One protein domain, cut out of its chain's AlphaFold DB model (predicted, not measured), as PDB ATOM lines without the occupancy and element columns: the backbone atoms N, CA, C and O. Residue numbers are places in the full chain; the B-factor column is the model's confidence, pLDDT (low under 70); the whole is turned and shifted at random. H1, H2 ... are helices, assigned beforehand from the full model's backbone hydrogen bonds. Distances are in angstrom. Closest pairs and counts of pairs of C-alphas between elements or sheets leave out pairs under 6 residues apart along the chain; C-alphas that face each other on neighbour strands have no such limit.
ATOM      1  N   PRO A  33      62.018  53.031 -38.249       61.16
ATOM      2  CA  PRO A  33      61.607  51.764 -37.634       61.16
ATOM      3  C   PRO A  33      60.183  51.816 -37.064       61.16
ATOM      4  O   PRO A  33      59.417  50.872 -37.252       61.16
ATOM      5  N   ASP A  34      59.800  52.936 -36.435       70.81
ATOM      6  CA  ASP A  34      58.414  53.161 -36.018       70.81
ATOM      7  C   ASP A  34      57.474  53.149 -37.226       70.81
ATOM      8  O   ASP A  34      56.417  52.539 -37.160       70.81
ATOM      9  N   ALA A  35      57.844  53.788 -38.340       79.38
ATOM     10  CA  ALA A  35      56.990  53.863 -39.524       79.38
ATOM     11  C   ALA A  35      56.676  52.474 -40.108       79.38
ATOM     12  O   ALA A  35      55.537  52.221 -40.500       79.38
ATOM     13  N   ILE A  36      57.653  51.557 -40.115       84.00
ATOM     14  CA  ILE A  36      57.444  50.170 -40.563       84.00
ATOM     15  C   ILE A  36      56.498  49.435 -39.607       84.00
ATOM     16  O   ILE A  36      55.518  48.839 -40.055       84.00
ATOM     17  N   GLY A  37      56.749  49.507 -38.296       87.19
ATOM     18  CA  GLY A  37      55.889  48.873 -37.291       87.19
ATOM     19  C   GLY A  37      54.454  49.407 -37.316       87.19
ATOM     20  O   GLY A  37      53.503  48.630 -37.276       87.19
ATOM     21  N   LEU A  38      54.284  50.724 -37.469       87.50
ATOM     22  CA  LEU A  38      52.973  51.369 -37.576       87.50
ATOM     23  C   LEU A  38      52.246  50.966 -38.863       87.50
ATOM     24  O   LEU A  38      51.044  50.721 -38.815       87.50
ATOM     25  N   GLY A  39      52.960  50.841 -39.985       89.31
ATOM     26  CA  GLY A  39      52.392  50.336 -41.238       89.31
ATOM     27  C   GLY A  39      51.873  48.903 -41.102       89.31
ATOM     28  O   GLY A  39      50.746  48.616 -41.497       89.31
ATOM     29  N   ILE A  40      52.653  48.025 -40.464       91.62
ATOM     30  CA  ILE A  40      52.242  46.647 -40.160       91.62
ATOM     31  C   ILE A  40      51.014  46.639 -39.240       91.62
ATOM     32  O   ILE A  40      50.035  45.955 -39.539       91.62
ATOM     33  N   LYS A  41      51.036  47.412 -38.142       92.94
ATOM     34  CA  LYS A  41      49.910  47.498 -37.198       92.94
ATOM     35  C   LYS A  41      48.641  47.974 -37.905       92.94
ATOM     36  O   LYS A  41      47.605  47.332 -37.772       92.94
ATOM     37  N   ARG A  42      48.727  49.060 -38.681       94.31
ATOM     38  CA  ARG A  42      47.607  49.611 -39.459       94.31
ATOM     39  C   ARG A  42      47.007  48.554 -40.383       94.31
ATOM     40  O   ARG A  42      45.809  48.314 -40.307       94.31
ATOM     41  N   HIS A  43      47.840  47.872 -41.168       94.00
ATOM     42  CA  HIS A  43      47.394  46.830 -42.097       94.00
ATOM     43  C   HIS A  43      46.684  45.669 -41.390       94.00
ATOM     44  O   HIS A  43      45.643  45.195 -41.844       94.00
ATOM     45  N   LEU A  44      47.217  45.204 -40.255       95.00
ATOM     46  CA  LEU A  44      46.581  44.145 -39.466       95.00
ATOM     47  C   LEU A  44      45.218  44.589 -38.917       95.00
ATOM     48  O   LEU A  44      44.254  43.835 -39.028       95.00
ATOM     49  N   LEU A  45      45.127  45.808 -38.379       95.88
ATOM     50  CA  LEU A  45      43.877  46.361 -37.856       95.88
ATOM     51  C   LEU A  45      42.828  46.548 -38.960       95.88
ATOM     52  O   LEU A  45      41.686  46.133 -38.785       95.88
ATOM     53  N   GLU A  46      43.204  47.120 -40.107       96.31
ATOM     54  CA  GLU A  46      42.305  47.314 -41.253       96.31
ATOM     55  C   GLU A  46      41.706  45.989 -41.711       96.31
ATOM     56  O   GLU A  46      40.490  45.882 -41.890       96.31
ATOM     57  N   ARG A  47      42.535  44.947 -41.833       95.88
ATOM     58  CA  ARG A  47      42.016  43.643 -42.230       95.88
ATOM     59  C   ARG A  47      41.190  42.969 -41.134       95.88
ATOM     60  O   ARG A  47      40.239  42.282 -41.472       95.88
ATOM     61  N   ALA A  48      41.493  43.174 -39.851       96.25
ATOM     62  CA  ALA A  48      40.674  42.634 -38.760       96.25
ATOM     63  C   ALA A  48      39.269  43.251 -38.767       96.25
ATOM     64  O   ALA A  48      38.283  42.572 -38.504       96.25
ATOM     65  N   VAL A  49      39.165  44.533 -39.125       95.81
ATOM     66  CA  VAL A  49      37.880  45.219 -39.303       95.81
ATOM     67  C   VAL A  49      37.106  44.691 -40.513       95.81
ATOM     68  O   VAL A  49      35.876  44.668 -40.473       95.81
ATOM     69  N   GLN A  50      37.807  44.307 -41.582       96.25
ATOM     70  CA  GLN A  50      37.202  43.753 -42.797       96.25
ATOM     71  C   GLN A  50      36.746  42.302 -42.621       96.25
ATOM     72  O   GLN A  50      35.627  41.973 -43.004       96.25
ATOM     73  N   ASP A  51      37.605  41.458 -42.050       95.88
ATOM     74  CA  ASP A  51      37.368  40.019 -41.895       95.88
ATOM     75  C   ASP A  51      36.466  39.712 -40.677       95.88
ATOM     76  O   ASP A  51      35.869  38.641 -40.623       95.88
ATOM     77  N   ASP A  52      36.360  40.645 -39.718       94.19
ATOM     78  CA  ASP A  52      35.546  40.574 -38.488       94.19
ATOM     79  C   ASP A  52      35.621  39.215 -37.755       94.19
ATOM     80  O   ASP A  52      34.596  38.554 -37.543       94.19
ATOM     81  N   PRO A  53      36.830  38.761 -37.364       94.00
ATOM     82  CA  PRO A  53      36.984  37.485 -36.681       94.00
ATOM     83  C   PRO A  53      36.240  37.482 -35.340       94.00
ATOM     84  O   PRO A  53      36.169  38.487 -34.622       94.00
ATOM     85  N   GLY A  54      35.697  36.319 -34.980       92.81
ATOM     86  CA  GLY A  54      35.082  36.110 -33.676       92.81
ATOM     87  C   GLY A  54      36.098  36.249 -32.532       92.81
ATOM     88  O   GLY A  54      37.289  36.018 -32.740       92.81
ATOM     89  N   PRO A  55      35.653  36.583 -31.304       92.00
ATOM     90  CA  PRO A  55      36.517  36.648 -30.120       92.00
ATOM     91  C   PRO A  55      37.384  35.400 -29.901       92.00
ATOM     92  O   PRO A  55      38.545  35.522 -29.524       92.00
ATOM     93  N   ASP A  56      36.821  34.216 -30.153       92.62
ATOM     94  CA  ASP A  56      37.500  32.931 -29.952       92.62
ATOM     95  C   ASP A  56      38.490  32.596 -31.084       92.62
ATOM     96  O   ASP A  56      39.457  31.871 -30.864       92.62
ATOM     97  N   ASP A  57      38.289  33.167 -32.275       94.06
ATOM     98  CA  ASP A  57      39.107  32.912 -33.467       94.06
ATOM     99  C   ASP A  57      40.217  33.955 -33.660       94.06
ATOM    100  O   ASP A  57      41.136  33.758 -34.454       94.06
ATOM    101  N   PHE A  58      40.148  35.082 -32.947       94.94
ATOM    102  CA  PHE A  58      40.984  36.249 -33.224       94.94
ATOM    103  C   PHE A  58      42.485  35.984 -33.073       94.94
ATOM    104  O   PHE A  58      43.280  36.432 -33.898       94.94
ATOM    105  N   GLU A  59      42.880  35.230 -32.044       94.56
ATOM    106  CA  GLU A  59      44.282  34.847 -31.839       94.56
ATOM    107  C   GLU A  59      44.793  33.979 -32.995       94.56
ATOM    108  O   GLU A  59      45.864  34.242 -33.541       94.56
ATOM    109  N   GLY A  60      43.999  32.990 -33.416       94.56
ATOM    110  CA  GLY A  60      44.317  32.132 -34.558       94.56
ATOM    111  C   GLY A  60      44.451  32.936 -35.850       94.56
ATOM    112  O   GLY A  60      45.469  32.838 -36.533       94.56
ATOM    113  N   TRP A  61      43.489  33.819 -36.111       96.00
ATOM    114  CA  TRP A  61      43.478  34.702 -37.279       96.00
ATOM    115  C   TRP A  61      44.718  35.616 -37.353       96.00
ATOM    116  O   TRP A  61      45.262  35.874 -38.432       96.00
ATOM    117  N   LEU A  62      45.215  36.097 -36.206       94.56
ATOM    118  CA  LEU A  62      46.449  36.885 -36.127       94.56
ATOM    119  C   LEU A  62      47.702  36.038 -36.400       94.56
ATOM    120  O   LEU A  62      48.632  36.507 -37.064       94.56
ATOM    121  N   LEU A  63      47.739  34.799 -35.903       92.25
ATOM    122  CA  LEU A  63      48.854  33.874 -36.119       92.25
ATOM    123  C   LEU A  63      48.976  33.456 -37.588       92.25
ATOM    124  O   LEU A  63      50.092  33.408 -38.107       92.25
ATOM    125  N   GLU A  64      47.857  33.228 -38.276       92.75
ATOM    126  CA  GLU A  64      47.839  32.925 -39.714       92.75
ATOM    127  C   GLU A  64      48.536  34.029 -40.522       92.75
ATOM    128  O   GLU A  64      49.416  33.758 -41.339       92.75
ATOM    129  N   ARG A  65      48.256  35.296 -40.199       89.81
ATOM    130  CA  ARG A  65      48.888  36.461 -40.840       89.81
ATOM    131  C   ARG A  65      50.379  36.598 -40.560       89.81
ATOM    132  O   ARG A  65      51.089  37.194 -41.368       89.81
ATOM    133  N   CYS A  66      50.860  36.071 -39.437       88.62
ATOM    134  CA  CYS A  66      52.295  36.018 -39.166       88.62
ATOM    135  C   CYS A  66      52.998  35.059 -40.133       88.62
ATOM    136  O   CYS A  66      54.082  35.381 -40.608       88.62
ATOM    137  N   GLY A  67      52.367  33.923 -40.452       81.56
ATOM    138  CA  GLY A  67      52.915  32.913 -41.363       81.56
ATOM    139  C   GLY A  67      52.895  33.309 -42.843       81.56
ATOM    140  O   GLY A  67      53.674  32.774 -43.624       81.56
ATOM    141  N   GLU A  68      52.038  34.253 -43.239       81.56
ATOM    142  CA  GLU A  68      51.943  34.748 -44.623       81.56
ATOM    143  C   GLU A  68      53.003  35.805 -44.987       81.56
ATOM    144  O   GLU A  68      53.178  36.123 -46.164       81.56
ATOM    145  N   ALA A  69      53.682  36.400 -44.003       76.62
ATOM    146  CA  ALA A  69      54.504  37.586 -44.221       76.62
ATOM    147  C   ALA A  69      56.000  37.281 -44.393       76.62
ATOM    148  O   ALA A  69      56.595  36.543 -43.616       76.62
ATOM    149  N   GLU A  70      56.653  37.971 -45.336       68.06
ATOM    150  CA  GLU A  70      58.109  37.873 -45.554       68.06
ATOM    151  C   GLU A  70      58.944  38.390 -44.360       68.06
ATOM    152  O   GLU A  70      60.094  37.996 -44.184       68.06
ATOM    153  N   SER A  71      58.368  39.261 -43.518       69.56
ATOM    154  CA  SER A  71      58.977  39.780 -42.282       69.56
ATOM    155  C   SER A  71      58.228  39.265 -41.049       69.56
ATOM    156  O   SER A  71      57.515  40.002 -40.360       69.56
ATOM    157  N   GLU A  72      58.390  37.969 -40.776       74.62
ATOM    158  CA  GLU A  72      57.672  37.243 -39.720       74.62
ATOM    159  C   GLU A  72      57.845  37.888 -38.330       74.62
ATOM    160  O   GLU A  72      56.884  38.035 -37.577       74.62
ATOM    161  N   GLY A  73      59.052  38.356 -37.990       82.88
ATOM    162  CA  GLY A  73      59.349  38.910 -36.662       82.88
ATOM    163  C   GLY A  73      58.611  40.217 -36.342       82.88
ATOM    164  O   GLY A  73      58.090  40.378 -35.239       82.88
ATOM    165  N   GLY A  74      58.536  41.142 -37.305       86.75
ATOM    166  CA  GLY A  74      57.847  42.425 -37.122       86.75
ATOM    167  C   GLY A  74      56.327  42.267 -37.093       86.75
ATOM    168  O   GLY A  74      55.653  42.873 -36.259       86.75
ATOM    169  N   VAL A  75      55.797  41.401 -37.960       89.06
ATOM    170  CA  VAL A  75      54.363  41.084 -38.014       89.06
ATOM    171  C   VAL A  75      53.918  40.378 -36.743       89.06
ATOM    172  O   VAL A  75      52.933  40.795 -36.136       89.06
ATOM    173  N   ARG A  76      54.692  39.401 -36.263       91.06
ATOM    174  CA  ARG A  76      54.405  38.700 -35.009       91.06
ATOM    175  C   ARG A  76      54.425  39.623 -33.797       91.06
ATOM    176  O   ARG A  76      53.548  39.517 -32.943       91.06
ATOM    177  N   ALA A  77      55.382  40.547 -33.722       92.06
ATOM    178  CA  ALA A  77      55.424  41.530 -32.642       92.06
ATOM    179  C   ALA A  77      54.166  42.419 -32.627       92.06
ATOM    180  O   ALA A  77      53.576  42.630 -31.567       92.06
ATOM    181  N   MET A  78      53.723  42.898 -33.794       94.19
ATOM    182  CA  MET A  78      52.512  43.720 -33.895       94.19
ATOM    183  C   MET A  78      51.233  42.919 -33.630       94.19
ATOM    184  O   MET A  78      50.333  43.427 -32.967       94.19
ATOM    185  N   ALA A  79      51.162  41.668 -34.087       94.12
ATOM    186  CA  ALA A  79      50.040  40.774 -33.819       94.12
ATOM    187  C   ALA A  79      49.847  40.532 -32.314       94.12
ATOM    188  O   ALA A  79      48.738  40.682 -31.805       94.12
ATOM    189  N   LEU A  80      50.933  40.245 -31.585       94.19
ATOM    190  CA  LEU A  80      50.892  40.087 -30.127       94.19
ATOM    191  C   LEU A  80      50.421  41.364 -29.427       94.19
ATOM    192  O   LEU A  80      49.576  41.301 -28.540       94.19
ATOM    193  N   GLN A  81      50.934  42.521 -29.848       93.81
ATOM    194  CA  GLN A  81      50.547  43.803 -29.263       93.81
ATOM    195  C   GLN A  81      49.051  44.100 -29.479       93.81
ATOM    196  O   GLN A  81      48.369  44.476 -28.531       93.81
ATOM    197  N   ILE A  82      48.527  43.880 -30.692       94.06
ATOM    198  CA  ILE A  82      47.097  44.058 -31.002       94.06
ATOM    199  C   ILE A  82      46.233  43.118 -30.151       94.06
ATOM    200  O   ILE A  82      45.198  43.533 -29.627       94.06
ATOM    201  N   PHE A  83      46.650  41.858 -30.001       94.06
ATOM    202  CA  PHE A  83      45.915  40.882 -29.201       94.06
ATOM    203  C   PHE A  83      45.838  41.282 -27.722       94.06
ATOM    204  O   PHE A  83      44.772  41.181 -27.111       94.06
ATOM    205  N   ASP A  84      46.942  41.781 -27.162       93.50
ATOM    206  CA  ASP A  84      47.003  42.272 -25.781       93.50
ATOM    207  C   ASP A  84      46.111  43.514 -25.588       93.50
ATOM    208  O   ASP A  84      45.304  43.570 -24.660       93.50
ATOM    209  N   GLU A  85      46.143  44.467 -26.528       91.81
ATOM    210  CA  GLU A  85      45.270  45.652 -26.514       91.81
ATOM    211  C   GLU A  85      43.776  45.269 -26.542       91.81
ATOM    212  O   GLU A  85      42.978  45.813 -25.773       91.81
ATOM    213  N   TRP A  86      43.382  44.295 -27.369       92.12
ATOM    214  CA  TRP A  86      42.001  43.800 -27.410       92.12
ATOM    215  C   TRP A  86      41.590  43.063 -26.128       92.12
ATOM    216  O   TRP A  86      40.500  43.306 -25.593       92.12
ATOM    217  N   ARG A  87      42.460  42.197 -25.591       90.56
ATOM    218  CA  ARG A  87      42.251  41.527 -24.295       90.56
ATOM    219  C   ARG A  87      42.074  42.546 -23.175       90.56
ATOM    220  O   ARG A  87      41.178  42.394 -22.345       90.56
ATOM    221  N   MET A  88      42.899  43.590 -23.167       87.19
ATOM    222  CA  MET A  88      42.846  44.661 -22.180       87.19
ATOM    223  C   MET A  88      41.544  45.455 -22.290       87.19
ATOM    224  O   MET A  88      40.883  45.650 -21.274       87.19
ATOM    225  N   ALA A  89      41.121  45.836 -23.497       86.50
ATOM    226  CA  ALA A  89      39.832  46.505 -23.712       86.50
ATOM    227  C   ALA A  89      38.648  45.633 -23.283       86.50
ATOM    228  O   ALA A  89      37.684  46.134 -22.708       86.50
ATOM    229  N   SER A  90      38.762  44.321 -23.482       82.25
ATOM    230  CA  SER A  90      37.756  43.351 -23.052       82.25
ATOM    231  C   SER A  90      37.682  43.183 -21.529       82.25
ATOM    232  O   SER A  90      36.613  42.881 -20.996       82.25
ATOM    233  N   ALA A  91      38.796  43.373 -20.819       84.31
ATOM    234  CA  ALA A  91      38.886  43.194 -19.370       84.31
ATOM    235  C   ALA A  91      38.715  44.501 -18.571       84.31
ATOM    236  O   ALA A  91      38.304  44.462 -17.410       84.31
ATOM    237  N   VAL A  92      39.040  45.651 -19.165       85.06
ATOM    238  CA  VAL A  92      39.149  46.945 -18.483       85.06
ATOM    239  C   VAL A  92      38.251  47.974 -19.170       85.06
ATOM    240  O   VAL A  92      38.630  48.607 -20.154       85.06
ATOM    241  N   ALA A  93      37.062  48.193 -18.601       76.31
ATOM    242  CA  ALA A  93      36.062  49.108 -19.156       76.31
ATOM    243  C   ALA A  93      36.579  50.548 -19.340       76.31
ATOM    244  O   ALA A  93      36.223  51.205 -20.312       76.31
ATOM    245  N   THR A  94      37.458  51.032 -18.454       77.69
ATOM    246  CA  THR A  94      38.059  52.373 -18.567       77.69
ATOM    247  C   THR A  94      39.000  52.509 -19.762       77.69
ATOM    248  O   THR A  94      39.110  53.595 -20.322       77.69
ATOM    249  N   PHE A  95      39.663  51.428 -20.180       75.62
ATOM    250  CA  PHE A  95      40.506  51.436 -21.375       75.62
ATOM    251  C   PHE A  95      39.650  51.462 -22.645       75.62
ATOM    252  O   PHE A  95      39.935  52.231 -23.559       75.62
ATOM    253  N   SER A  96      38.555  50.697 -22.666       76.25
ATOM    254  CA  SER A  96      37.574  50.761 -23.755       76.25
ATOM    255  C   SER A  96      36.945  52.152 -23.876       76.25
ATOM    256  O   SER A  96      36.841  52.674 -24.980       76.25
ATOM    257  N   ASP A  97      36.560  52.773 -22.760       79.38
ATOM    258  CA  ASP A  97      35.990  54.125 -22.751       79.38
ATOM    259  C   ASP A  97      36.998  55.170 -23.256       79.38
ATOM    260  O   ASP A  97      36.672  56.013 -24.092       79.38
ATOM    261  N   TRP A  98      38.261  55.070 -22.832       81.25
ATOM    262  CA  TRP A  98      39.340  55.931 -23.318       81.25
ATOM    263  C   TRP A  98      39.578  55.799 -24.832       81.25
ATOM    264  O   TRP A  98      39.822  56.811 -25.500       81.25
ATOM    265  N   LEU A  99      39.482  54.579 -25.373       78.38
ATOM    266  CA  LEU A  99      39.574  54.319 -26.811       78.38
ATOM    267  C   LEU A  99      38.437  55.014 -27.574       78.38
ATOM    268  O   LEU A  99      38.722  55.769 -28.503       78.38
ATOM    269  N   THR A 100      37.189  54.866 -27.117       75.81
ATOM    270  CA  THR A 100      36.012  55.526 -27.716       75.81
ATOM    271  C   THR A 100      36.109  57.054 -27.694       75.81
ATOM    272  O   THR A 100      35.652  57.730 -28.616       75.81
ATOM    273  N   HIS A 101      36.736  57.630 -26.666       71.81
ATOM    274  CA  HIS A 101      36.958  59.075 -26.570       71.81
ATOM    275  C   HIS A 101      38.190  59.566 -27.359       71.81
ATOM    276  O   HIS A 101      38.567  60.736 -27.253       71.81
ATOM    277  N   GLY A 102      38.820  58.704 -28.166       61.84
ATOM    278  CA  GLY A 102      39.899  59.084 -29.077       61.84
ATOM    279  C   GLY A 102      41.230  59.378 -28.389       61.84
ATOM    280  O   GLY A 102      42.015  60.176 -28.911       61.84
TER     281      GLY A 102
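AT A GLANCE: This is residues 33 to 102 of the 110 residues of an uncharacterized protein of Candidatus Rokubacteria bacterium 13_1_40CM_68_15 (UniProt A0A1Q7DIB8). A helical hairpin, H2 and the longer H3 side by side, has H1 crossing H3 steeply, while the far end of H3 runs on past H1 and turns a corner into the short H4. The printed part has 70 residues with four named helices, in the order H1, H2, H3, H4, and no named strand; its class is all helix. It is compact, with a radius of gyration of the C-alphas of 12.5 A, and the C-alphas span 36 by 28 by 19 A along their three main axes.

IN THESE COORDINATES: Find C-alpha 33 at (61.607, 51.764, -37.634); from there H1 runs through residues 33 to 51, 27.3 A from first to last C-alpha. After a short link of six residues, look for H2 at residues 58 to 67, which is 14.8 A long and begins at C-alpha 58 at (40.984, 36.249, -33.224). A tight link of four residues brings you to H3, residues 72 to 91, the longest helix by residues at 20 and 28.3 A from first to last C-alpha. One residue, Val 92, makes the tight link to H4, residues 93 to 100, which is 10.7 A long and ends at C-alpha 100 at (36.012, 55.526, -27.716).

HOW THE PARTS SIT: Begin at H3, the hub, which touches the three other helices. H2 and H3 form a helical hairpin: they touch, opposite ways at a shallow tilt of 8 degrees, and their closest C-alphas are those of Cys 66 and Arg 76, 5.4 A apart. H1 touches H3 with residues 37 to 45 alone, and H3 touches H1 with residues 74 to 82 alone; look at the C-alphas of Lys 41 and Met 78, the closest, 5.7 A apart. These two helices run the same way at a steep tilt of 59 degrees. H1 and H2 are close but not clearly touching, with the closest C-alphas, those of Leu 44 and Leu 62, 8.0 A apart. H3 and H4 touch only at the corner by their link, with the closest C-alphas, those of Ala 89 and Ser 96, 4.8 A apart; they run opposite ways at a steep tilt of 63 degrees. H4 is apart from H1 and from H2. In the backbones of H1, H3 and H4 every O i to N i+4 pair is within hydrogen-bond range, and in H2 5 of 6 are.

THE WHOLE: The two C-alphas farthest apart are those of Glu 70 and Thr 94, at 36.6 A. The printed part has no cut, and no link is long. In the last column but one, the mean pLDDT of the printed part is 87.2; the model's confidence is low, under 70, at residue 33, residues 70 to 71 and residue 102.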